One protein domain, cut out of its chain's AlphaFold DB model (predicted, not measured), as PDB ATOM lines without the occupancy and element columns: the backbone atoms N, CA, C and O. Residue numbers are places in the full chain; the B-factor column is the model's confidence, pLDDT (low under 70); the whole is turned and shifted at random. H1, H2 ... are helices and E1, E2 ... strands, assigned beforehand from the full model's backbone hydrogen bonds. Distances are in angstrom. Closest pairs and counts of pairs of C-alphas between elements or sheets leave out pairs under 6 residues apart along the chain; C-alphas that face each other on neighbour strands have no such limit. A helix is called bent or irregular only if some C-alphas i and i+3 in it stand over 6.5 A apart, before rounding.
ATOM      1  N   ASN A  48     205.568 275.799 230.158       62.12
ATOM      2  CA  ASN A  48     204.937 275.030 231.237       62.12
ATOM      3  C   ASN A  48     203.414 274.883 231.060       62.12
ATOM      4  O   ASN A  48     202.810 273.914 231.513       62.12
ATOM      5  N   THR A  49     202.747 275.848 230.426       65.25
ATOM      6  CA  THR A  49     201.293 275.794 230.192       65.25
ATOM      7  C   THR A  49     200.955 274.886 229.015       65.25
ATOM      8  O   THR A  49     200.040 274.067 229.122       65.25
ATOM      9  N   GLN A  50     201.739 274.958 227.939       66.50
ATOM     10  CA  GLN A  50     201.658 274.020 226.824       66.50
ATOM     11  C   GLN A  50     201.960 272.597 227.300       66.50
ATOM     12  O   GLN A  50     201.158 271.701 227.050       66.50
ATOM     13  N   GLY A  51     203.019 272.411 228.094       62.84
ATOM     14  CA  GLY A  51     203.356 271.110 228.664       62.84
ATOM     15  C   GLY A  51     202.265 270.539 229.566       62.84
ATOM     16  O   GLY A  51     201.921 269.369 229.447       62.84
ATOM     17  N   ARG A  52     201.626 271.359 230.410       63.75
ATOM     18  CA  ARG A  52     200.471 270.919 231.215       63.75
ATOM     19  C   ARG A  52     199.276 270.497 230.365       63.75
ATOM     20  O   ARG A  52     198.592 269.542 230.715       63.75
ATOM     21  N   THR A  53     199.030 271.201 229.265       70.25
ATOM     22  CA  THR A  53     197.928 270.883 228.347       70.25
ATOM     23  C   THR A  53     198.201 269.573 227.608       70.25
ATOM     24  O   THR A  53     197.315 268.731 227.484       70.25
ATOM     25  N   GLU A  54     199.445 269.370 227.176       67.56
ATOM     26  CA  GLU A  54     199.894 268.152 226.504       67.56
ATOM     27  C   GLU A  54     199.924 266.939 227.434       67.56
ATOM     28  O   GLU A  54     199.471 265.865 227.036       67.56
ATOM     29  N   VAL A  55     200.359 267.115 228.689       68.56
ATOM     30  CA  VAL A  55     200.197 266.106 229.744       68.56
ATOM     31  C   VAL A  55     198.716 265.788 229.898       68.56
ATOM     32  O   VAL A  55     198.348 264.647 229.677       68.56
ATOM     33  N   ALA A  56     197.848 266.765 230.175       65.19
ATOM     34  CA  ALA A  56     196.426 266.508 230.417       65.19
ATOM     35  C   ALA A  56     195.743 265.766 229.254       65.19
ATOM     36  O   ALA A  56     194.975 264.832 229.481       65.19
ATOM     37  N   ARG A  57     196.059 266.127 228.004       73.81
ATOM     38  CA  ARG A  57     195.575 265.416 226.811       73.81
ATOM     39  C   ARG A  57     196.111 263.985 226.736       73.81
ATOM     40  O   ARG A  57     195.366 263.062 226.426       73.81
ATOM     41  N   SER A  58     197.400 263.803 227.002       71.88
ATOM     42  CA  SER A  58     198.059 262.495 226.996       71.88
ATOM     43  C   SER A  58     197.517 261.580 228.095       71.88
ATOM     44  O   SER A  58     197.251 260.410 227.836       71.88
ATOM     45  N   GLU A  59     197.282 262.119 229.293       67.56
ATOM     46  CA  GLU A  59     196.646 261.412 230.405       67.56
ATOM     47  C   GLU A  59     195.220 260.999 230.026       67.56
ATOM     48  O   GLU A  59     194.883 259.827 230.160       67.56
ATOM     49  N   GLN A  60     194.413 261.905 229.458       74.75
ATOM     50  CA  GLN A  60     193.066 261.577 228.968       74.75
ATOM     51  C   GLN A  60     193.082 260.456 227.923       74.75
ATOM     52  O   GLN A  60     192.290 259.521 228.020       74.75
ATOM     53  N   ASN A  61     193.993 260.511 226.948       75.50
ATOM     54  CA  ASN A  61     194.104 259.485 225.911       75.50
ATOM     55  C   ASN A  61     194.510 258.122 226.485       75.50
ATOM     56  O   ASN A  61     193.929 257.102 226.115       75.50
ATOM     57  N   VAL A  62     195.497 258.088 227.385       75.81
ATOM     58  CA  VAL A  62     195.923 256.847 228.048       75.81
ATOM     59  C   VAL A  62     194.788 256.292 228.902       75.81
ATOM     60  O   VAL A  62     194.489 255.106 228.792       75.81
ATOM     61  N   SER A  63     194.109 257.133 229.683       66.19
ATOM     62  CA  SER A  63     192.969 256.740 230.519       66.19
ATOM     63  C   SER A  63     191.765 256.248 229.717       66.19
ATOM     64  O   SER A  63     191.041 255.383 230.204       66.19
ATOM     65  N   LEU A  64     191.554 256.759 228.501       76.44
ATOM     66  CA  LEU A  64     190.445 256.349 227.643       76.44
ATOM     67  C   LEU A  64     190.645 254.943 227.061       76.44
ATOM     68  O   LEU A  64     189.703 254.153 227.030       76.44
ATOM     69  N   TRP A  65     191.854 254.626 226.589       81.00
ATOM     70  CA  TRP A  65     192.096 253.410 225.802       81.00
ATOM     71  C   TRP A  65     192.752 252.274 226.592       81.00
ATOM     72  O   TRP A  65     192.284 251.135 226.545       81.00
ATOM     73  N   LEU A  66     193.821 252.567 227.337       79.19
ATOM     74  CA  LEU A  66     194.693 251.539 227.912       79.19
ATOM     75  C   LEU A  66     194.017 250.705 229.015       79.19
ATOM     76  O   LEU A  66     194.143 249.482 228.967       79.19
ATOM     77  N   PRO A  67     193.251 251.283 229.964       71.19
ATOM     78  CA  PRO A  67     192.526 250.489 230.955       71.19
ATOM     79  C   PRO A  67     191.501 249.530 230.341       71.19
ATOM     80  O   PRO A  67     191.404 248.382 230.775       71.19
ATOM     81  N   ALA A  68     190.752 249.977 229.326       72.38
ATOM     82  CA  ALA A  68     189.749 249.148 228.662       72.38
ATOM     83  C   ALA A  68     190.405 247.961 227.940       72.38
ATOM     84  O   ALA A  68     189.984 246.815 228.128       72.38
ATOM     85  N   ASP A  69     191.485 248.208 227.195       80.62
ATOM     86  CA  ASP A  69     192.232 247.147 226.518       80.62
ATOM     87  C   ASP A  69     192.861 246.163 227.520       80.62
ATOM     88  O   ASP A  69     192.745 244.952 227.344       80.62
ATOM     89  N   LEU A  70     193.474 246.658 228.606       75.06
ATOM     90  CA  LEU A  70     194.073 245.809 229.646       75.06
ATOM     91  C   LEU A  70     193.035 244.958 230.378       75.06
ATOM     92  O   LEU A  70     193.319 243.823 230.748       75.06
ATOM     93  N   SER A  71     191.829 245.489 230.583       68.00
ATOM     94  CA  SER A  71     190.729 244.738 231.197       68.00
ATOM     95  C   SER A  71     190.160 243.649 230.285       68.00
ATOM     96  O   SER A  71     189.594 242.675 230.781       68.00
ATOM     97  N   SER A  72     190.321 243.816 228.969       72.38
ATOM     98  CA  SER A  72     189.838 242.876 227.956       72.38
ATOM     99  C   SER A  72     190.869 241.795 227.639       72.38
ATOM    100  O   SER A  72     190.492 240.724 227.181       72.38
ATOM    101  N   ALA A  73     192.154 242.062 227.883       75.94
ATOM    102  CA  ALA A  73     193.263 241.199 227.508       75.94
ATOM    103  C   ALA A  73     193.206 239.812 228.175       75.94
ATOM    104  O   ALA A  73     193.238 239.682 229.398       75.94
ATOM    105  N   GLU A  74     193.212 238.768 227.349       75.25
ATOM    106  CA  GLU A  74     193.446 237.379 227.759       75.25
ATOM    107  C   GLU A  74     194.946 237.053 227.768       75.25
ATOM    108  O   GLU A  74     195.413 236.264 228.589       75.25
ATOM    109  N   SER A  75     195.710 237.665 226.857       79.12
ATOM    110  CA  SER A  75     197.163 237.529 226.776       79.12
ATOM    111  C   SER A  75     197.856 238.865 226.513       79.12
ATOM    112  O   SER A  75     197.286 239.784 225.915       79.12
ATOM    113  N   VAL A  76     199.102 238.953 226.987       80.62
ATOM    114  CA  VAL A  76     199.967 240.131 226.884       80.62
ATOM    115  C   VAL A  76     201.295 239.721 226.255       80.62
ATOM    116  O   VAL A  76     201.913 238.752 226.692       80.62
ATOM    117  N   ASP A  77     201.731 240.461 225.241       82.44
ATOM    118  CA  ASP A  77     202.995 240.258 224.537       82.44
ATOM    119  C   ASP A  77     203.778 241.575 224.448       82.44
ATOM    120  O   ASP A  77     203.303 242.571 223.902       82.44
ATOM    121  N   THR A  78     204.987 241.584 225.000       82.81
ATOM    122  CA  THR A  78     205.878 242.752 225.071       82.81
ATOM    123  C   THR A  78     207.062 242.647 224.111       82.81
ATOM    124  O   THR A  78     208.030 243.390 224.248       82.81
ATOM    125  N   LYS A  79     207.047 241.698 223.167       81.94
ATOM    126  CA  LYS A  79     208.117 241.559 222.176       81.94
ATOM    127  C   LYS A  79     208.064 242.710 221.161       81.94
ATOM    128  O   LYS A  79     206.996 242.920 220.574       81.94
ATOM    129  N   PRO A  80     209.170 243.441 220.923       81.31
ATOM    130  CA  PRO A  80     209.212 244.564 219.983       81.31
ATOM    131  C   PRO A  80     208.840 244.221 218.541       81.31
ATOM    132  O   PRO A  80     208.265 245.062 217.852       81.31
ATOM    133  N   GLU A  81     209.146 243.005 218.092       82.19
ATOM    134  CA  GLU A  81     208.879 242.498 216.742       82.19
ATOM    135  C   GLU A  81     207.419 242.078 216.506       82.19
ATOM    136  O   GLU A  81     207.023 241.801 215.370       82.19
ATOM    137  N   SER A  82     206.606 242.000 217.562       84.44
ATOM    138  CA  SER A  82     205.230 241.526 217.451       84.44
ATOM    139  C   SER A  82     204.338 242.523 216.720       84.44
ATOM    140  O   SER A  82     204.346 243.723 216.988       84.44
ATOM    141  N   THR A  83     203.509 242.013 215.807       83.94
ATOM    142  CA  THR A  83     202.568 242.818 215.018       83.94
ATOM    143  C   THR A  83     201.121 242.357 215.245       83.94
ATOM    144  O   THR A  83     200.841 241.153 215.226       83.94
ATOM    145  N   PRO A  84     200.163 243.284 215.448       84.31
ATOM    146  CA  PRO A  84     198.781 242.931 215.786       84.31
ATOM    147  C   PRO A  84     197.974 242.387 214.594       84.31
ATOM    148  O   PRO A  84     197.031 241.631 214.804       84.31
ATOM    149  N   CYS A  85     198.343 242.724 213.354       81.31
ATOM    150  CA  CYS A  85     197.620 242.357 212.124       81.31
ATOM    151  C   CYS A  85     198.376 241.342 211.238       81.31
ATOM    152  O   CYS A  85     197.986 241.099 210.096       81.31
ATOM    153  N   GLY A  86     199.488 240.765 211.711       72.31
ATOM    154  CA  GLY A  86     200.407 240.030 210.833       72.31
ATOM    155  C   GLY A  86     201.079 240.952 209.804       72.31
ATOM    156  O   GLY A  86     201.372 242.105 210.107       72.31
ATOM    157  N   SER A  87     201.326 240.460 208.583       60.72
ATOM    158  CA  SER A  87     202.019 241.206 207.513       60.72
ATOM    159  C   SER A  87     201.144 242.216 206.754       60.72
ATOM    160  O   SER A  87     201.625 242.869 205.827       60.72
ATOM    161  N   THR A  88     199.861 242.344 207.100       58.47
ATOM    162  CA  THR A  88     198.933 243.257 206.424       58.47
ATOM    163  C   THR A  88     199.170 244.702 206.870       58.47
ATOM    164  O   THR A  88     199.159 245.005 208.063       58.47
ATOM    165  N   VAL A  89     199.364 245.605 205.904       60.38
ATOM    166  CA  VAL A  89     199.485 247.051 206.139       60.38
ATOM    167  C   VAL A  89     198.118 247.599 206.550       60.38
ATOM    168  O   VAL A  89     197.166 247.529 205.778       60.38
ATOM    169  N   CYS A  90     198.013 248.140 207.762       67.06
ATOM    170  CA  CYS A  90     196.831 248.869 208.219       67.06
ATOM    171  C   CYS A  90     196.769 250.232 207.524       67.06
ATOM    172  O   CYS A  90     197.660 251.022 207.789       67.06
ATOM    173  N   ASP A  91     195.780 250.521 206.667       58.50
ATOM    174  CA  ASP A  91     195.432 251.864 206.142       58.50
ATOM    175  C   ASP A  91     196.582 252.900 206.083       58.50
ATOM    176  O   ASP A  91     196.549 253.951 206.722       58.50
ATOM    177  N   GLY A  92     197.646 252.599 205.326       61.16
ATOM    178  CA  GLY A  92     198.771 253.527 205.118       61.16
ATOM    179  C   GLY A  92     199.744 253.688 206.298       61.16
ATOM    180  O   GLY A  92     200.619 254.550 206.256       61.16
ATOM    181  N   VAL A  93     199.636 252.860 207.335       67.06
ATOM    182  CA  VAL A  93     200.489 252.850 208.526       67.06
ATOM    183  C   VAL A  93     201.541 251.747 208.406       67.06
ATOM    184  O   VAL A  93     201.243 250.555 208.508       67.06
ATOM    185  N   ASN A  94     202.801 252.146 208.230       72.31
ATOM    186  CA  ASN A  94     203.927 251.220 208.216       72.31
ATOM    187  C   ASN A  94     204.281 250.784 209.648       72.31
ATOM    188  O   ASN A  94     204.873 251.540 210.425       72.31
ATOM    189  N   LEU A  95     203.896 249.562 210.023       74.25
ATOM    190  CA  LEU A  95     204.209 248.989 211.336       74.25
ATOM    191  C   LEU A  95     205.693 248.633 211.496       74.25
ATOM    192  O   LEU A  95     206.157 248.557 212.626       74.25
ATOM    193  N   ALA A  96     206.437 248.497 210.392       73.81
ATOM    194  CA  ALA A  96     207.867 248.197 210.417       73.81
ATOM    195  C   ALA A  96     208.737 249.390 210.853       73.81
ATOM    196  O   ALA A  96     209.913 249.212 211.140       73.81
ATOM    197  N   GLU A  97     208.177 250.602 210.912       79.19
ATOM    198  CA  GLU A  97     208.876 251.804 211.390       79.19
ATOM    199  C   GLU A  97     208.854 251.949 212.918       79.19
ATOM    200  O   GLU A  97     209.506 252.840 213.458       79.19
ATOM    201  N   GLY A  98     208.110 251.098 213.630       82.38
ATOM    202  CA  GLY A  98     207.969 251.174 215.082       82.38
ATOM    203  C   GLY A  98     208.152 249.832 215.781       82.38
ATOM    204  O   GLY A  98     208.073 248.775 215.167       82.38
ATOM    205  N   SER A  99     208.338 249.882 217.095       86.62
ATOM    206  CA  SER A  99     208.441 248.713 217.973       86.62
ATOM    207  C   SER A  99     207.157 248.543 218.775       86.62
ATOM    208  O   SER A  99     206.600 249.518 219.287       86.62
ATOM    209  N   ASN A 100     206.675 247.311 218.915       86.62
ATOM    210  CA  ASN A 100     205.610 247.008 219.866       86.62
ATOM    211  C   ASN A 100     206.114 247.210 221.305       86.62
ATOM    212  O   ASN A 100     207.168 246.705 221.673       86.62
ATOM    213  N   VAL A 101     205.358 247.956 222.110       86.88
ATOM    214  CA  VAL A 101     205.647 248.149 223.538       86.88
ATOM    215  C   VAL A 101     204.844 247.157 224.375       86.88
ATOM    216  O   VAL A 101     205.364 246.486 225.260       86.88
ATOM    217  N   ILE A 102     203.554 247.041 224.062       87.38
ATOM    218  CA  ILE A 102     202.645 246.069 224.661       87.38
ATOM    219  C   ILE A 102     201.551 245.728 223.649       87.38
ATOM    220  O   ILE A 102     200.910 246.615 223.081       87.38
ATOM    221  N   MET A 103     201.331 244.435 223.439       88.31
ATOM    222  CA  MET A 103     200.250 243.896 222.630       88.31
ATOM    223  C   MET A 103     199.303 243.093 223.513       88.31
ATOM    224  O   MET A 103     199.718 242.212 224.259       88.31
ATOM    225  N   LEU A 104     198.020 243.404 223.405       88.12
ATOM    226  CA  LEU A 104     196.932 242.834 224.185       88.12
ATOM    227  C   LEU A 104     196.025 242.060 223.236       88.12
ATOM    228  O   LEU A 104     195.631 242.598 222.203       88.12
ATOM    229  N   SER A 105     195.708 240.806 223.551       86.38
ATOM    230  CA  SER A 105     194.855 239.972 222.692       86.38
ATOM    231  C   SER A 105     193.706 239.360 223.474       86.38
ATOM    232  O   SER A 105     193.895 238.942 224.616       86.38
ATOM    233  N   TRP A 106     192.529 239.289 222.855       85.50
ATOM    234  CA  TRP A 106     191.345 238.650 223.427       85.50
ATOM    235  C   TRP A 106     190.383 238.157 222.350       85.50
ATOM    236  O   TRP A 106     190.451 238.566 221.184       85.50
ATOM    237  N   SER A 107     189.470 237.279 222.746       81.88
ATOM    238  CA  SER A 107     188.430 236.731 221.891       81.88
ATOM    239  C   SER A 107     187.043 237.179 222.359       81.88
ATOM    240  O   SER A 107     186.763 237.324 223.546       81.88
ATOM    241  N   THR A 108     186.151 237.446 221.410       78.19
ATOM    242  CA  THR A 108     184.743 237.768 221.681       78.19
ATOM    243  C   THR A 108     183.865 236.840 220.862       78.19
ATOM    244  O   THR A 108     184.118 236.623 219.676       78.19
ATOM    245  N   ARG A 109     182.838 236.256 221.482       71.56
ATOM    246  CA  ARG A 109     181.938 235.324 220.802       71.56
ATOM    247  C   ARG A 109     180.641 236.046 220.465       71.56
ATOM    248  O   ARG A 109     179.879 236.413 221.355       71.56
ATOM    249  N   GLY A 110     180.408 236.271 219.178       62.22
ATOM    250  CA  GLY A 110     179.180 236.874 218.666       62.22
ATOM    251  C   GLY A 110     178.232 235.835 218.071       62.22
ATOM    252  O   GLY A 110     178.583 234.669 217.897       62.22
ATOM    253  N   ALA A 111     177.029 236.273 217.692       57.34
ATOM    254  CA  ALA A 111     176.054 235.429 216.990       57.34
ATOM    255  C   ALA A 111     176.545 234.941 215.608       57.34
ATOM    256  O   ALA A 111     176.017 233.969 215.075       57.34
ATOM    257  N   THR A 112     177.543 235.616 215.031       61.00
ATOM    258  CA  THR A 112     178.081 235.382 213.683       61.00
ATOM    259  C   THR A 112     179.438 234.672 213.656       61.00
ATOM    260  O   THR A 112     179.976 234.520 212.568       61.00
ATOM    261  N   GLY A 113     180.005 234.273 214.806       73.75
ATOM    262  CA  GLY A 113     181.333 233.639 214.883       73.75
ATOM    263  C   GLY A 113     182.183 234.112 216.068       73.75
ATOM    264  O   GLY A 113     181.714 234.871 216.925       73.75
ATOM    265  N   THR A 114     183.443 233.673 216.124       79.94
ATOM    266  CA  THR A 114     184.422 234.123 217.131       79.94
ATOM    267  C   THR A 114     185.292 235.226 216.538       79.94
ATOM    268  O   THR A 114     186.035 235.004 215.581       79.94
ATOM    269  N   ALA A 115     185.222 236.420 217.121       82.50
ATOM    270  CA  ALA A 115     186.049 237.550 216.739       82.50
ATOM    271  C   ALA A 115     187.307 237.623 217.615       82.50
ATOM    272  O   ALA A 115     187.217 237.725 218.839       82.50
ATOM    273  N   ILE A 116     188.483 237.598 216.990       85.00
ATOM    274  CA  ILE A 116     189.780 237.774 217.651       85.00
ATOM    275  C   ILE A 116     190.179 239.237 217.509       85.00
ATOM    276  O   ILE A 116     190.238 239.754 216.393       85.00
ATOM    277  N   THR A 117     190.484 239.888 218.629       88.12
ATOM    278  CA  THR A 117     190.989 241.264 218.657       88.12
ATOM    279  C   THR A 117     192.403 241.293 219.225       88.12
ATOM    280  O   THR A 117     192.681 240.675 220.250       88.12
ATOM    281  N   LYS A 118     193.295 242.023 218.554       89.00
ATOM    282  CA  LYS A 118     194.661 242.316 218.994       89.00
ATOM    283  C   LYS A 118     194.879 243.820 218.990       89.00
ATOM    284  O   LYS A 118     194.599 244.476 217.990       89.00
ATOM    285  N   VAL A 119     195.401 244.372 220.075       90.44
ATOM    286  CA  VAL A 119     195.730 245.794 220.193       90.44
ATOM    287  C   VAL A 119     197.198 245.943 220.539       90.44
ATOM    288  O   VAL A 119     197.613 245.506 221.603       90.44
ATOM    289  N   SER A 120     197.977 246.573 219.663       90.12
ATOM    290  CA  SER A 120     199.375 246.925 219.926       90.12
ATOM    291  C   SER A 120     199.504 248.414 220.220       90.12
ATOM    292  O   SER A 120     199.001 249.252 219.471       90.12
ATOM    293  N   TYR A 121     200.211 248.743 221.295       91.12
ATOM    294  CA  TYR A 121     200.753 250.073 221.533       91.12
ATOM    295  C   TYR A 121     202.145 250.104 220.907       91.12
ATOM    296  O   TYR A 121     203.082 249.501 221.424       91.12
ATOM    297  N   ASN A 122     202.258 250.754 219.755       89.06
ATOM    298  CA  ASN A 122     203.440 250.764 218.906       89.06
ATOM    299  C   ASN A 122     204.151 252.121 219.016       89.06
ATOM    300  O   ASN A 122     203.547 253.171 218.785       89.06
ATOM    301  N   PHE A 123     205.423 252.090 219.402       88.94
ATOM    302  CA  PHE A 123     206.294 253.254 219.538       88.94
ATOM    303  C   PHE A 123     207.059 253.483 218.237       88.94
ATOM    304  O   PHE A 123     207.686 252.557 217.729       88.94
ATOM    305  N   PHE A 124     207.000 254.694 217.688       87.31
ATOM    306  CA  PHE A 124     207.547 255.002 216.366       87.31
ATOM    307  C   PHE A 124     208.076 256.448 216.294       87.31
ATOM    308  O   PHE A 124     207.603 257.314 217.042       87.31
ATOM    309  N   PRO A 125     209.051 256.732 215.412       85.88
ATOM    310  CA  PRO A 125     209.525 258.088 215.171       85.88
ATOM    311  C   PRO A 125     208.458 258.904 214.429       85.88
ATOM    312  O   PRO A 125     207.859 258.447 213.456       85.88
ATOM    313  N   ALA A 126     208.214 260.126 214.887       80.06
ATOM    314  CA  ALA A 126     207.341 261.088 214.234       80.06
ATOM    315  C   ALA A 126     208.120 261.927 213.205       80.06
ATOM    316  O   ALA A 126     209.340 262.081 213.278       80.06
ATOM    317  N   ALA A 127     207.400 262.503 212.238       75.62
ATOM    318  CA  ALA A 127     207.991 263.277 211.140       75.62
ATOM    319  C   ALA A 127     208.727 264.555 211.592       75.62
ATOM    320  O   ALA A 127     209.527 265.104 210.840       75.62
ATOM    321  N   ASP A 128     208.460 265.033 212.808       74.19
ATOM    322  CA  ASP A 128     209.084 266.209 213.425       74.19
ATOM    323  C   ASP A 128     210.382 265.886 214.192       74.19
ATOM    324  O   ASP A 128     210.967 266.770 214.817       74.19
ATOM    325  N   GLY A 129     210.848 264.632 214.142       72.50
ATOM    326  CA  GLY A 129     212.040 264.167 214.856       72.50
ATOM    327  C   GLY A 129     211.792 263.808 216.324       72.50
ATOM    328  O   GLY A 129     212.733 263.419 217.017       72.50
ATOM    329  N   THR A 130     210.552 263.911 216.810       82.94
ATOM    330  CA  THR A 130     210.144 263.388 218.122       82.94
ATOM    331  C   THR A 130     209.682 261.934 218.010       82.94
ATOM    332  O   THR A 130     209.626 261.370 216.920       82.94
ATOM    333  N   TYR A 131     209.340 261.299 219.132       86.50
ATOM    334  CA  TYR A 131     208.740 259.967 219.128       86.50
ATOM    335  C   TYR A 131     207.270 260.022 219.545       86.50
ATOM    336  O   TYR A 131     206.832 260.916 220.271       86.50
ATOM    337  N   SER A 132     206.479 259.065 219.075       88.75
ATOM    338  CA  SER A 132     205.051 258.967 219.375       88.75
ATOM    339  C   SER A 132     204.646 257.526 219.664       88.75
ATOM    340  O   SER A 132     205.300 256.574 219.240       88.75
ATOM    341  N   LEU A 133     203.541 257.367 220.391       89.44
ATOM    342  CA  LEU A 133     202.922 256.073 220.660       89.44
ATOM    343  C   LEU A 133     201.562 256.027 219.974       89.44
ATOM    344  O   LEU A 133     200.691 256.859 220.247       89.44
ATOM    345  N   ARG A 134     201.355 255.037 219.110       89.88
ATOM    346  CA  ARG A 134     200.064 254.771 218.467       89.88
ATOM    347  C   ARG A 134     199.476 253.461 218.964       89.88
ATOM    348  O   ARG A 134     200.178 252.470 219.105       89.88
ATOM    349  N   ARG A 135     198.170 253.457 219.182       90.94
ATOM    350  CA  ARG A 135     197.351 252.270 219.383       90.94
ATOM    351  C   ARG A 135     196.915 251.747 218.019       90.94
ATOM    352  O   ARG A 135     196.350 252.500 217.229       90.94
ATOM    353  N   VAL A 136     197.178 250.475 217.755       89.75
ATOM    354  CA  VAL A 136     196.832 249.758 216.522       89.75
ATOM    355  C   VAL A 136     195.928 248.600 216.913       89.75
ATOM    356  O   VAL A 136     196.389 247.635 217.519       89.75
ATOM    357  N   LYS A 137     194.636 248.712 216.608       89.69
ATOM    358  CA  LYS A 137     193.620 247.702 216.902       89.69
ATOM    359  C   LYS A 137     193.318 246.910 215.639       89.69
ATOM    360  O   LYS A 137     192.859 247.471 214.656       89.69
ATOM    361  N   CYS A 138     193.519 245.605 215.707       88.88
ATOM    362  CA  CYS A 138     193.258 244.644 214.650       88.88
ATOM    363  C   CYS A 138     192.162 243.685 215.105       88.88
ATOM    364  O   CYS A 138     192.234 243.144 216.207       88.88
ATOM    365  N   SER A 139     191.156 243.450 214.271       88.50
ATOM    366  CA  SER A 139     190.090 242.485 214.553       88.50
ATOM    367  C   SER A 139     189.785 241.617 213.336       88.50
ATOM    368  O   SER A 139     189.820 242.097 212.208       88.50
ATOM    369  N   THR A 140     189.509 240.335 213.558       85.94
ATOM    370  CA  THR A 140     189.084 239.378 212.522       85.94
ATOM    371  C   THR A 140     187.988 238.471 213.072       85.94
ATOM    372  O   THR A 140     187.953 238.227 214.277       85.94
ATOM    373  N   ILE A 141     187.104 237.972 212.210       84.25
ATOM    374  CA  ILE A 141     186.055 236.998 212.547       84.25
ATOM    375  C   ILE A 141     186.401 235.682 211.851       84.25
ATOM    376  O   ILE A 141     186.681 235.693 210.654       84.25
ATOM    377  N   ASP A 142     186.411 234.572 212.597       79.56
ATOM    378  CA  ASP A 142     186.636 233.207 212.086       79.56
ATOM    379  C   ASP A 142     187.858 233.075 211.149       79.56
ATOM    380  O   ASP A 142     187.823 232.383 210.134       79.56
ATOM    381  N   ALA A 143     188.956 233.756 211.501       70.56
ATOM    382  CA  ALA A 143     190.207 233.807 210.735       70.56
ATOM    383  C   ALA A 143     190.092 234.413 209.315       70.56
ATOM    384  O   ALA A 143     190.926 234.140 208.449       70.56
ATOM    385  N   GLY A 144     189.093 235.268 209.080       76.75
ATOM    386  CA  GLY A 144     188.982 236.102 207.883       76.75
ATOM    387  C   GLY A 144     190.017 237.237 207.813       76.75
ATOM    388  O   GLY A 144     190.980 237.298 208.583       76.75
ATOM    389  N   ALA A 145     189.813 238.170 206.879       81.56
ATOM    390  CA  ALA A 145     190.685 239.335 206.726       81.56
ATOM    391  C   ALA A 145     190.699 240.215 207.991       81.56
ATOM    392  O   ALA A 145     189.670 240.408 208.640       81.56
ATOM    393  N   TRP A 146     191.869 240.767 208.324       84.50
ATOM    394  CA  TRP A 146     192.013 241.703 209.438       84.50
ATOM    395  C   TRP A 146     191.428 243.069 209.078       84.50
ATOM    396  O   TRP A 146     191.805 243.666 208.074       84.50
ATOM    397  N   ASN A 147     190.549 243.581 209.936       85.00
ATOM    398  CA  ASN A 147     190.149 244.981 209.958       85.00
ATOM    399  C   ASN A 147     191.019 245.733 210.971       85.00
ATOM    400  O   ASN A 147     191.184 245.256 212.098       85.00
ATOM    401  N   CYS A 148     191.563 246.884 210.580       84.25
ATOM    402  CA  CYS A 148     192.521 247.629 211.382       84.25
ATOM    403  C   CYS A 148     192.087 249.077 211.621       84.25
ATOM    404  O   CYS A 148     191.609 249.752 210.719       84.25
ATOM    405  N   GLU A 149     192.315 249.564 212.835       86.25
ATOM    406  CA  GLU A 149     192.068 250.937 213.264       86.25
ATOM    407  C   GLU A 149     193.316 251.461 213.982       86.25
ATOM    408  O   GLU A 149     193.913 250.760 214.805       86.25
ATOM    409  N   THR A 150     193.723 252.698 213.688       86.31
ATOM    410  CA  THR A 150     194.900 253.308 214.321       86.31
ATOM    411  C   THR A 150     194.566 254.638 214.982       86.31
ATOM    412  O   THR A 150     193.763 255.430 214.492       86.31
ATOM    413  N   THR A 151     195.174 254.899 216.137       87.31
ATOM    414  CA  THR A 151     194.980 256.139 216.899       87.31
ATOM    415  C   THR A 151     196.284 256.526 217.580       87.31
ATOM    416  O   THR A 151     196.906 255.706 218.246       87.31
ATOM    417  N   THR A 152     196.727 257.776 217.451       87.38
ATOM    418  CA  THR A 152     197.901 258.257 218.204       87.38
ATOM    419  C   THR A 152     197.498 258.558 219.645       87.38
ATOM    420  O   THR A 152     196.646 259.415 219.869       87.38
ATOM    421  N   VAL A 153     198.105 257.867 220.611       84.81
ATOM    422  CA  VAL A 153     197.783 257.972 222.045       84.81
ATOM    423  C   VAL A 153     198.691 258.986 222.734       84.81
ATOM    424  O   VAL A 153     198.194 259.848 223.455       84.81
ATOM    425  N   LEU A 154     200.001 258.926 222.465       85.81
ATOM    426  CA  LEU A 154     201.007 259.839 223.017       85.81
ATOM    427  C   LEU A 154     201.838 260.468 221.897       85.81
ATOM    428  O   LEU A 154     202.091 259.836 220.870       85.81
ATOM    429  N   ARG A 155     202.288 261.702 222.123       83.69
ATOM    430  CA  ARG A 155     203.179 262.472 221.240       83.69
ATOM    431  C   ARG A 155     204.349 263.023 222.052       83.69
ATOM    432  O   ARG A 155     204.271 263.035 223.277       83.69
ATOM    433  N   ASN A 156     205.390 263.510 221.376       78.69
ATOM    434  CA  ASN A 156     206.548 264.166 221.999       78.69
ATOM    435  C   ASN A 156     207.249 263.303 223.065       78.69
ATOM    436  O   ASN A 156     207.752 263.803 224.074       78.69
ATOM    437  N   LEU A 157     207.268 261.989 222.853       79.62
ATOM    438  CA  LEU A 157     207.929 261.058 223.753       79.62
ATOM    439  C   LEU A 157     209.452 261.182 223.646       79.62
ATOM    440  O   LEU A 157     209.976 261.473 222.563       79.62
ATOM    441  N   PRO A 158     210.178 260.944 224.756       74.75
ATOM    442  CA  PRO A 158     211.627 260.872 224.713       74.75
ATOM    443  C   PRO A 158     212.076 259.680 223.857       74.75
ATOM    444  O   PRO A 158     211.453 258.615 223.861       74.75
ATOM    445  N   GLY A 159     213.184 259.874 223.140       76.44
ATOM    446  CA  GLY A 159     213.877 258.784 222.459       76.44
ATOM    447  C   GLY A 159     214.535 257.800 223.434       76.44
ATOM    448  O   GLY A 159     214.385 257.948 224.651       76.44
ATOM    449  N   PRO A 160     215.276 256.809 222.911       74.38
ATOM    450  CA  PRO A 160     215.987 255.833 223.728       74.38
ATOM    451  C   PRO A 160     216.873 256.494 224.804       74.38
ATOM    452  O   PRO A 160     217.640 257.416 224.487       74.38
ATOM    453  N   PRO A 161     216.786 256.054 226.076       66.94
ATOM    454  CA  PRO A 161     217.686 256.489 227.137       66.94
ATOM    455  C   PRO A 161     219.145 256.297 226.706       66.94
ATOM    456  O   PRO A 161     219.500 255.251 226.179       66.94
ATOM    457  N   THR A 186     216.669 248.362 221.099       62.41
ATOM    458  CA  THR A 186     215.647 249.370 221.475       62.41
ATOM    459  C   THR A 186     214.276 248.772 221.779       62.41
ATOM    460  O   THR A 186     213.306 248.983 221.043       62.41
ATOM    461  N   ASN A 187     214.183 248.061 222.907       69.81
ATOM    462  CA  ASN A 187     212.896 247.749 223.527       69.81
ATOM    463  C   ASN A 187     212.378 248.983 224.300       69.81
ATOM    464  O   ASN A 187     213.034 249.359 225.267       69.81
ATOM    465  N   PRO A 188     211.244 249.604 223.924       73.44
ATOM    466  CA  PRO A 188     210.725 250.847 224.521       73.44
ATOM    467  C   PRO A 188     210.107 250.690 225.931       73.44
ATOM    468  O   PRO A 188     209.053 251.260 226.230       73.44
ATOM    469  N   ASP A 189     210.766 249.955 226.827       72.00
ATOM    470  CA  ASP A 189     210.339 249.722 228.218       72.00
ATOM    471  C   ASP A 189     210.330 250.996 229.089       72.00
ATOM    472  O   ASP A 189     209.589 251.075 230.073       72.00
ATOM    473  N   TRP A 190     211.082 252.025 228.686       70.88
ATOM    474  CA  TRP A 190     211.076 253.363 229.286       70.88
ATOM    475  C   TRP A 190     209.792 254.158 228.995       70.88
ATOM    476  O   TRP A 190     209.479 255.113 229.712       70.88
ATOM    477  N   VAL A 191     209.048 253.786 227.945       76.62
ATOM    478  CA  VAL A 191     207.767 254.411 227.579       76.62
ATOM    479  C   VAL A 191     206.621 253.722 228.302       76.62
ATOM    480  O   VAL A 191     205.794 254.395 228.914       76.62
ATOM    481  N   ILE A 192     206.571 252.390 228.238       78.00
ATOM    482  CA  ILE A 192     205.638 251.588 229.025       78.00
ATOM    483  C   ILE A 192     206.399 250.435 229.665       78.00
ATOM    484  O   ILE A 192     206.887 249.541 228.979       78.00
ATOM    485  N   THR A 193     206.423 250.418 230.992       77.31
ATOM    486  CA  THR A 193     206.953 249.302 231.767       77.31
ATOM    487  C   THR A 193     205.807 248.378 232.159       77.31
ATOM    488  O   THR A 193     204.850 248.804 232.807       77.31
ATOM    489  N   VAL A 194     205.902 247.103 231.785       71.00
ATOM    490  CA  VAL A 194     204.957 246.060 232.203       71.00
ATOM    491  C   VAL A 194     205.616 245.235 233.302       71.00
ATOM    492  O   VAL A 194     206.681 244.659 233.094       71.00
ATOM    493  N   SER A 195     205.001 245.185 234.481       69.44
ATOM    494  CA  SER A 195     205.504 244.451 235.641       69.44
ATOM    495  C   SER A 195     204.413 243.602 236.285       69.44
ATOM    496  O   SER A 195     203.217 243.764 236.026       69.44
ATOM    497  N   GLN A 196     204.821 242.727 237.204       67.81
ATOM    498  CA  GLN A 196     203.869 242.098 238.111       67.81
ATOM    499  C   GLN A 196     203.189 243.173 238.982       67.81
ATOM    500  O   GLN A 196     203.821 244.187 239.314       67.81
ATOM    501  N   PRO A 197     201.899 243.002 239.315       61.69
ATOM    502  CA  PRO A 197     201.208 243.874 240.253       61.69
ATOM    503  C   PRO A 197     201.847 243.793 241.636       61.69
ATOM    504  O   PRO A 197     202.428 242.776 242.014       61.69
ATOM    505  N   LEU A 198     201.746 244.891 242.379       57.06
ATOM    506  CA  LEU A 198     202.255 244.972 243.741       57.06
ATOM    507  C   LEU A 198     201.348 244.191 244.699       57.06
ATOM    508  O   LEU A 198     200.142 244.075 244.466       57.06
ATOM    509  N   ALA A 199     201.928 243.653 245.770       55.38
ATOM    510  CA  ALA A 199     201.174 243.027 246.849       55.38
ATOM    511  C   ALA A 199     200.225 244.051 247.499       55.38
ATOM    512  O   ALA A 199     200.490 245.254 247.500       55.38
ATOM    513  N   ALA A 200     199.110 243.585 248.064       48.84
ATOM    514  CA  ALA A 200     198.095 244.465 248.655       48.84
ATOM    515  C   ALA A 200     198.621 245.308 249.839       48.84
ATOM    516  O   ALA A 200     198.042 246.341 250.169       48.84
ATOM    517  N   ASP A 201     199.716 244.878 250.463       49.03
ATOM    518  CA  ASP A 201     200.433 245.529 251.558       49.03
ATOM    519  C   ASP A 201     201.778 246.142 251.123       49.03
ATOM    520  O   ASP A 201     202.594 246.505 251.972       49.03
ATOM    521  N   ALA A 202     202.018 246.272 249.814       44.84
ATOM    522  CA  ALA A 202     203.261 246.817 249.297       44.84
ATOM    523  C   ALA A 202     203.466 248.268 249.758       44.84
ATOM    524  O   ALA A 202     202.694 249.175 249.446       44.84
ATOM    525  N   ILE A 203     204.554 248.485 250.487       40.25
ATOM    526  CA  ILE A 203     205.057 249.796 250.907       40.25
ATOM    527  C   ILE A 203     206.207 250.278 250.011       40.25
ATOM    528  O   ILE A 203     206.686 251.398 250.179       40.25
ATOM    529  N   ASN A 204     206.665 249.444 249.071       47.72
ATOM    530  CA  ASN A 204     207.671 249.769 248.061       47.72
ATOM    531  C   ASN A 204     207.481 248.932 246.777       47.72
ATOM    532  O   ASN A 204     206.694 247.988 246.740       47.72
ATOM    533  N   GLU A 205     208.218 249.275 245.717       49.50
ATOM    534  CA  GLU A 205     208.061 248.660 244.388       49.50
ATOM    535  C   GLU A 205     208.644 247.242 244.253       49.50
ATOM    536  O   GLU A 205     208.454 246.607 243.218       49.50
ATOM    537  N   THR A 206     209.340 246.722 245.271       52.94
ATOM    538  CA  THR A 206     209.911 245.363 245.236       52.94
ATOM    539  C   THR A 206     208.962 244.303 245.801       52.94
ATOM    540  O   THR A 206     209.206 243.107 245.638       52.94
ATOM    541  N   GLN A 207     207.860 244.719 246.428       50.84
ATOM    542  CA  GLN A 207     206.842 243.838 246.998       50.84
ATOM    543  C   GLN A 207     205.757 243.519 245.962       50.84
ATOM    544  O   GLN A 207     204.740 244.203 245.864       50.84
ATOM    545  N   VAL A 208     205.988 242.473 245.170       59.06
ATOM    546  CA  VAL A 208     205.058 241.981 244.138       59.06
ATOM    547  C   VAL A 208     204.034 240.987 244.704       59.06
ATOM    548  O   VAL A 208     204.308 240.285 245.676       59.06
ATOM    549  N   ALA A 209     202.845 240.937 244.103       58.34
ATOM    550  CA  ALA A 209     201.764 240.029 244.480       58.34
ATOM    551  C   ALA A 209     202.153 238.556 244.261       58.34
ATOM    552  O   ALA A 209     202.896 238.224 243.335       58.34
ATOM    553  N   THR A 210     201.641 237.656 245.104       55.31
ATOM    554  CA  THR A 210     201.972 236.227 245.016       55.31
ATOM    555  C   THR A 210     201.174 235.526 243.913       55.31
ATOM    556  O   THR A 210     200.100 235.978 243.532       55.31
ATOM    557  N   VAL A 211     201.657 234.386 243.402       53.84
ATOM    558  CA  VAL A 211     201.029 233.653 242.275       53.84
ATOM    559  C   VAL A 211     199.569 233.254 242.538       53.84
ATOM    560  O   VAL A 211     198.790 233.159 241.595       53.84
ATOM    561  N   ALA A 212     199.168 233.086 243.801       47.88
ATOM    562  CA  ALA A 212     197.775 232.825 244.172       47.88
ATOM    563  C   ALA A 212     196.856 234.055 244.002       47.88
ATOM    564  O   ALA A 212     195.659 233.896 243.763       47.88
ATOM    565  N   ASP A 213     197.419 235.264 244.065       47.84
ATOM    566  CA  ASP A 213     196.728 236.546 243.880       47.84
ATOM    567  C   ASP A 213     196.735 237.003 242.405       47.84
ATOM    568  O   ASP A 213     195.934 237.844 241.988       47.84
ATOM    569  N   LEU A 214     197.630 236.431 241.590       52.69
ATOM    570  CA  LEU A 214     197.844 236.763 240.181       52.69
ATOM    571  C   LEU A 214     196.825 236.052 239.277       52.69
ATOM    572  O   LEU A 214     197.120 235.036 238.654       52.69
ATOM    573  N   LYS A 215     195.625 236.615 239.112       53.09
ATOM    574  CA  LYS A 215     194.656 236.146 238.096       53.09
ATOM    575  C   LYS A 215     195.021 236.601 236.658       53.09
ATOM    576  O   LYS A 215     194.165 237.094 235.933       53.09
ATOM    577  N   ASN A 216     196.287 236.487 236.238       56.22
ATOM    578  CA  ASN A 216     196.849 237.095 235.006       56.22
ATOM    579  C   ASN A 216     196.810 238.641 234.969       56.22
ATOM    580  O   ASN A 216     196.878 239.253 233.906       56.22
ATOM    581  N   SER A 217     196.673 239.290 236.123       55.25
ATOM    582  CA  SER A 217     196.728 240.749 236.262       55.25
ATOM    583  C   SER A 217     198.142 241.281 236.016       55.25
ATOM    584  O   SER A 217     199.089 240.754 236.600       55.25
ATOM    585  N   ASN A 218     198.276 242.353 235.232       61.78
ATOM    586  CA  ASN A 218     199.548 243.036 234.982       61.78
ATOM    587  C   ASN A 218     199.484 244.490 235.475       61.78
ATOM    588  O   ASN A 218     198.455 245.164 235.362       61.78
ATOM    589  N   ARG A 219     200.597 244.990 236.021       65.69
ATOM    590  CA  ARG A 219     200.801 246.419 236.281       65.69
ATOM    591  C   ARG A 219     201.505 247.025 235.078       65.69
ATOM    592  O   ARG A 219     202.497 246.496 234.593       65.69
ATOM    593  N   VAL A 220     200.985 248.148 234.617       68.56
ATOM    594  CA  VAL A 220     201.502 248.901 233.485       68.56
ATOM    595  C   VAL A 220     201.808 250.311 233.965       68.56
ATOM    596  O   VAL A 220     200.934 250.995 234.495       68.56
ATOM    597  N   VAL A 221     203.056 250.738 233.829       69.00
ATOM    598  CA  VAL A 221     203.496 252.103 234.128       69.00
ATOM    599  C   VAL A 221     203.772 252.801 232.807       69.00
ATOM    600  O   VAL A 221     204.618 252.354 232.045       69.00
ATOM    601  N   VAL A 222     203.044 253.875 232.526       72.25
ATOM    602  CA  VAL A 222     203.168 254.669 231.301       72.25
ATOM    603  C   VAL A 222     203.892 255.965 231.618       72.25
ATOM    604  O   VAL A 222     203.439 256.734 232.467       72.25
ATOM    605  N   THR A 223     204.977 256.234 230.902       72.69
ATOM    606  CA  THR A 223     205.698 257.504 230.947       72.69
ATOM    607  C   THR A 223     205.100 258.474 229.924       72.69
ATOM    608  O   THR A 223     205.050 258.200 228.726       72.69
ATOM    609  N   ILE A 224     204.659 259.636 230.398       70.69
ATOM    610  CA  ILE A 224     204.114 260.750 229.617       70.69
ATOM    611  C   ILE A 224     205.113 261.901 229.675       70.69
ATOM    612  O   ILE A 224     205.680 262.168 230.726       70.69
ATOM    613  N   ASN A 225     205.312 262.621 228.574       66.31
ATOM    614  CA  ASN A 225     206.106 263.844 228.572       66.31
ATOM    615  C   ASN A 225     205.351 264.945 227.825       66.31
ATOM    616  O   ASN A 225     205.113 264.820 226.628       66.31
ATOM    617  N   GLY A 226     204.977 266.022 228.518       56.16
ATOM    618  CA  GLY A 226     204.335 267.171 227.872       56.16
ATOM    619  C   GLY A 226     205.310 268.152 227.219       56.16
ATOM    620  O   GLY A 226     204.868 269.109 226.593       56.16
ATOM    621  N   GLY A 227     206.627 267.952 227.350       57.97
ATOM    622  CA  GLY A 227     207.646 268.850 226.793       57.97
ATOM    623  C   GLY A 227     207.962 270.080 227.657       57.97
ATOM    624  O   GLY A 227     208.670 270.978 227.208       57.97
ATOM    625  N   GLY A 228     207.457 270.136 228.892       57.69
ATOM    626  CA  GLY A 228     207.808 271.160 229.877       57.69
ATOM    627  C   GLY A 228     209.175 270.933 230.535       57.69
ATOM    628  O   GLY A 228     209.696 269.819 230.565       57.69
ATOM    629  N   SER A 229     209.766 271.990 231.100       56.19
ATOM    630  CA  SER A 229     211.132 271.951 231.655       56.19
ATOM    631  C   SER A 229     211.251 271.288 233.036       56.19
ATOM    632  O   SER A 229     212.356 271.187 233.562       56.19
ATOM    633  N   ALA A 230     210.137 270.874 233.650       48.38
ATOM    634  CA  ALA A 230     210.109 270.215 234.958       48.38
ATOM    635  C   ALA A 230     208.974 269.180 235.047       48.38
ATOM    636  O   ALA A 230     207.895 269.397 234.492       48.38
ATOM    637  N   ALA A 231     209.207 268.072 235.760       44.00
ATOM    638  CA  ALA A 231     208.210 267.027 236.020       44.00
ATOM    639  C   ALA A 231     206.966 267.565 236.764       44.00
ATOM    640  O   ALA A 231     207.005 268.632 237.387       44.00
ATOM    641  N   GLY A 232     205.846 266.840 236.709       50.53
ATOM    642  CA  GLY A 232     204.619 267.217 237.418       50.53
ATOM    643  C   GLY A 232     203.961 268.487 236.851       50.53
ATOM    644  O   GLY A 232     203.695 268.554 235.646       50.53
ATOM    645  N   PRO A 233     203.676 269.516 237.676       40.12
ATOM    646  CA  PRO A 233     202.974 270.727 237.240       40.12
ATOM    647  C   PRO A 233     203.779 271.608 236.269       40.12
ATOM    648  O   PRO A 233     203.220 272.545 235.701       40.12
ATOM    649  N   GLY A 234     205.063 271.310 236.039       44.09
ATOM    650  CA  GLY A 234     205.868 271.932 234.985       44.09
ATOM    651  C   GLY A 234     205.564 271.413 233.575       44.09
ATOM    652  O   GLY A 234     206.069 271.981 232.613       44.09
ATOM    653  N   GLY A 235     204.738 270.367 233.431       46.59
ATOM    654  CA  GLY A 235     204.367 269.807 232.131       46.59
ATOM    655  C   GLY A 235     205.449 268.941 231.474       46.59
ATOM    656  O   GLY A 235     205.361 268.682 230.280       46.59
ATOM    657  N   GLY A 236     206.488 268.548 232.215       58.22
ATOM    658  CA  GLY A 236     207.544 267.631 231.775       58.22
ATOM    659  C   GLY A 236     207.146 266.161 231.924       58.22
ATOM    660  O   GLY A 236     206.004 265.790 231.650       58.22
ATOM    661  N   ILE A 237     208.089 265.315 232.350       62.25
ATOM    662  CA  ILE A 237     207.867 263.870 232.489       62.25
ATOM    663  C   ILE A 237     206.919 263.576 233.665       62.25
ATOM    664  O   ILE A 237     207.132 264.060 234.776       62.25
ATOM    665  N   ASN A 238     205.904 262.752 233.417       59.91
ATOM    666  CA  ASN A 238     204.951 262.208 234.379       59.91
ATOM    667  C   ASN A 238     204.815 260.699 234.174       59.91
ATOM    668  O   ASN A 238     205.024 260.199 233.073       59.91
ATOM    669  N   GLN A 239     204.443 259.971 235.223       61.16
ATOM    670  CA  GLN A 239     204.172 258.539 235.133       61.16
ATOM    671  C   GLN A 239     202.771 258.232 235.646       61.16
ATOM    672  O   GLN A 239     202.362 258.724 236.698       61.16
ATOM    673  N   ILE A 240     202.049 257.396 234.907       58.75
ATOM    674  CA  ILE A 240     200.764 256.836 235.318       58.75
ATOM    675  C   ILE A 240     200.957 255.342 235.532       58.75
ATOM    676  O   ILE A 240     201.387 254.643 234.622       58.75
ATOM    677  N   SER A 241     200.589 254.836 236.708       54.12
ATOM    678  CA  SER A 241     200.510 253.394 236.950       54.12
ATOM    679  C   SER A 241     199.059 252.929 236.885       54.12
ATOM    680  O   SER A 241     198.200 253.461 237.584       54.12
ATOM    681  N   ILE A 242     198.794 251.936 236.040       62.31
ATOM    682  CA  ILE A 242     197.500 251.273 235.879       62.31
ATOM    683  C   ILE A 242     197.712 249.792 236.173       62.31
ATOM    684  O   ILE A 242     198.603 249.158 235.612       62.31
ATOM    685  N   THR A 243     196.885 249.215 237.036       56.56
ATOM    686  CA  THR A 243     196.844 247.765 237.248       56.56
ATOM    687  C   THR A 243     195.499 247.251 236.767       56.56
ATOM    688  O   THR A 243     194.459 247.709 237.233       56.56
TER     689      THR A 243
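What this domain is: This is residues 48 to 161 and 186 to 243 of the 800 residues of the protein "Unannotated protein" of freshwater metagenome (UniProt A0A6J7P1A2). A large, twisted sheet of five strands, E1 to E5, and a smaller sheet of three, E6 to E8, stand partly face to face as a loose sandwich with crossed strands, and the long helix H1 packs on both sheets. The printed part has 172 residues with one named helix followed by eight named strands, H1 and E1 to E8 along the chain. Both sheets are antiparallel, in the orders E1 E2 E3 E4 E5 and E6 E7 E8, and the class is mixed, helices and strands. The whole is compact, with a radius of gyration of the C-alphas of 17.0 A and spans of 51 by 45 by 28 A.

Where its parts are: H1, residues 48 to 72, begins with C-alpha 48 at (204.937, 275.030, 231.237) and is 35.7 A long. It has a kink of 25 degrees near residue 62 and is irregular, with C-alphas 64 and 67 7.0 A apart. E1 is residues 75 to 77. E2, residues 99 to 110, is 31.6 A long and bends by 61 degrees at residue 102. E3, residues 113 to 125, is 37.3 A long; E4, residues 131 to 141, 32.9 A; and E5, residues 147 to 157, 27.7 A. E6 is residues 192 to 195, with C-alpha 192 at (205.638, 251.588, 229.025). E7, residues 218 to 225, is 22.7 A long, and E8, residues 237 to 243, is 20.1 A long and ends with C-alpha 243 at (196.844, 247.765, 237.248).

How they stand to each other: E1 to E5 form a meander, each strand the antiparallel neighbour of the one before. Its N and O pairs within hydrogen-bond range include N 77 and O 103 at 2.8 A for E1 and E2, N 104 and O 119 at 2.8 A for E2 and E3, N 120 and O 136 at 2.9 A for E3 and E4, and N 137 and O 149 at 2.8 A for E4 and E5. H1 is on one face of this sheet at a height of 9.8 A, slantwise to the strands, at 34 degrees to E5 on the local plane. The closest C-alphas of H1 and E5, those of Asn 61 and Val 153, are 5.5 A apart. E6 to E8 form a second meander, with N 193 and O 221 at 2.8 A and N 222 and O 240 at 2.8 A. H1 is on this sheet too, over E7 and E8, at a height of 8.9 A. The two sheets form a sandwich, face to face, with best planes 24 degrees apart and strands at 42 degrees. The closest C-alphas of E5 and E7, those of Leu 157 and Asn 225, are 5.9 A apart. In H1, 19 of 21 O i to N i+4 pairs are within hydrogen-bond range.

The domain as a whole: The C-alphas farthest apart are those of Ala 111 and Ser 229, 52.7 A. Residues 162 to 185 are not printed, and C-alphas 161 and 186 are 9.3 A apart across this cut. The links E1 to E2, E6 to E7 and E7 to E8 are long. The mean pLDDT of the printed part is 71.7, and residues 195 to 221 and 225 to 243 are among those under 70.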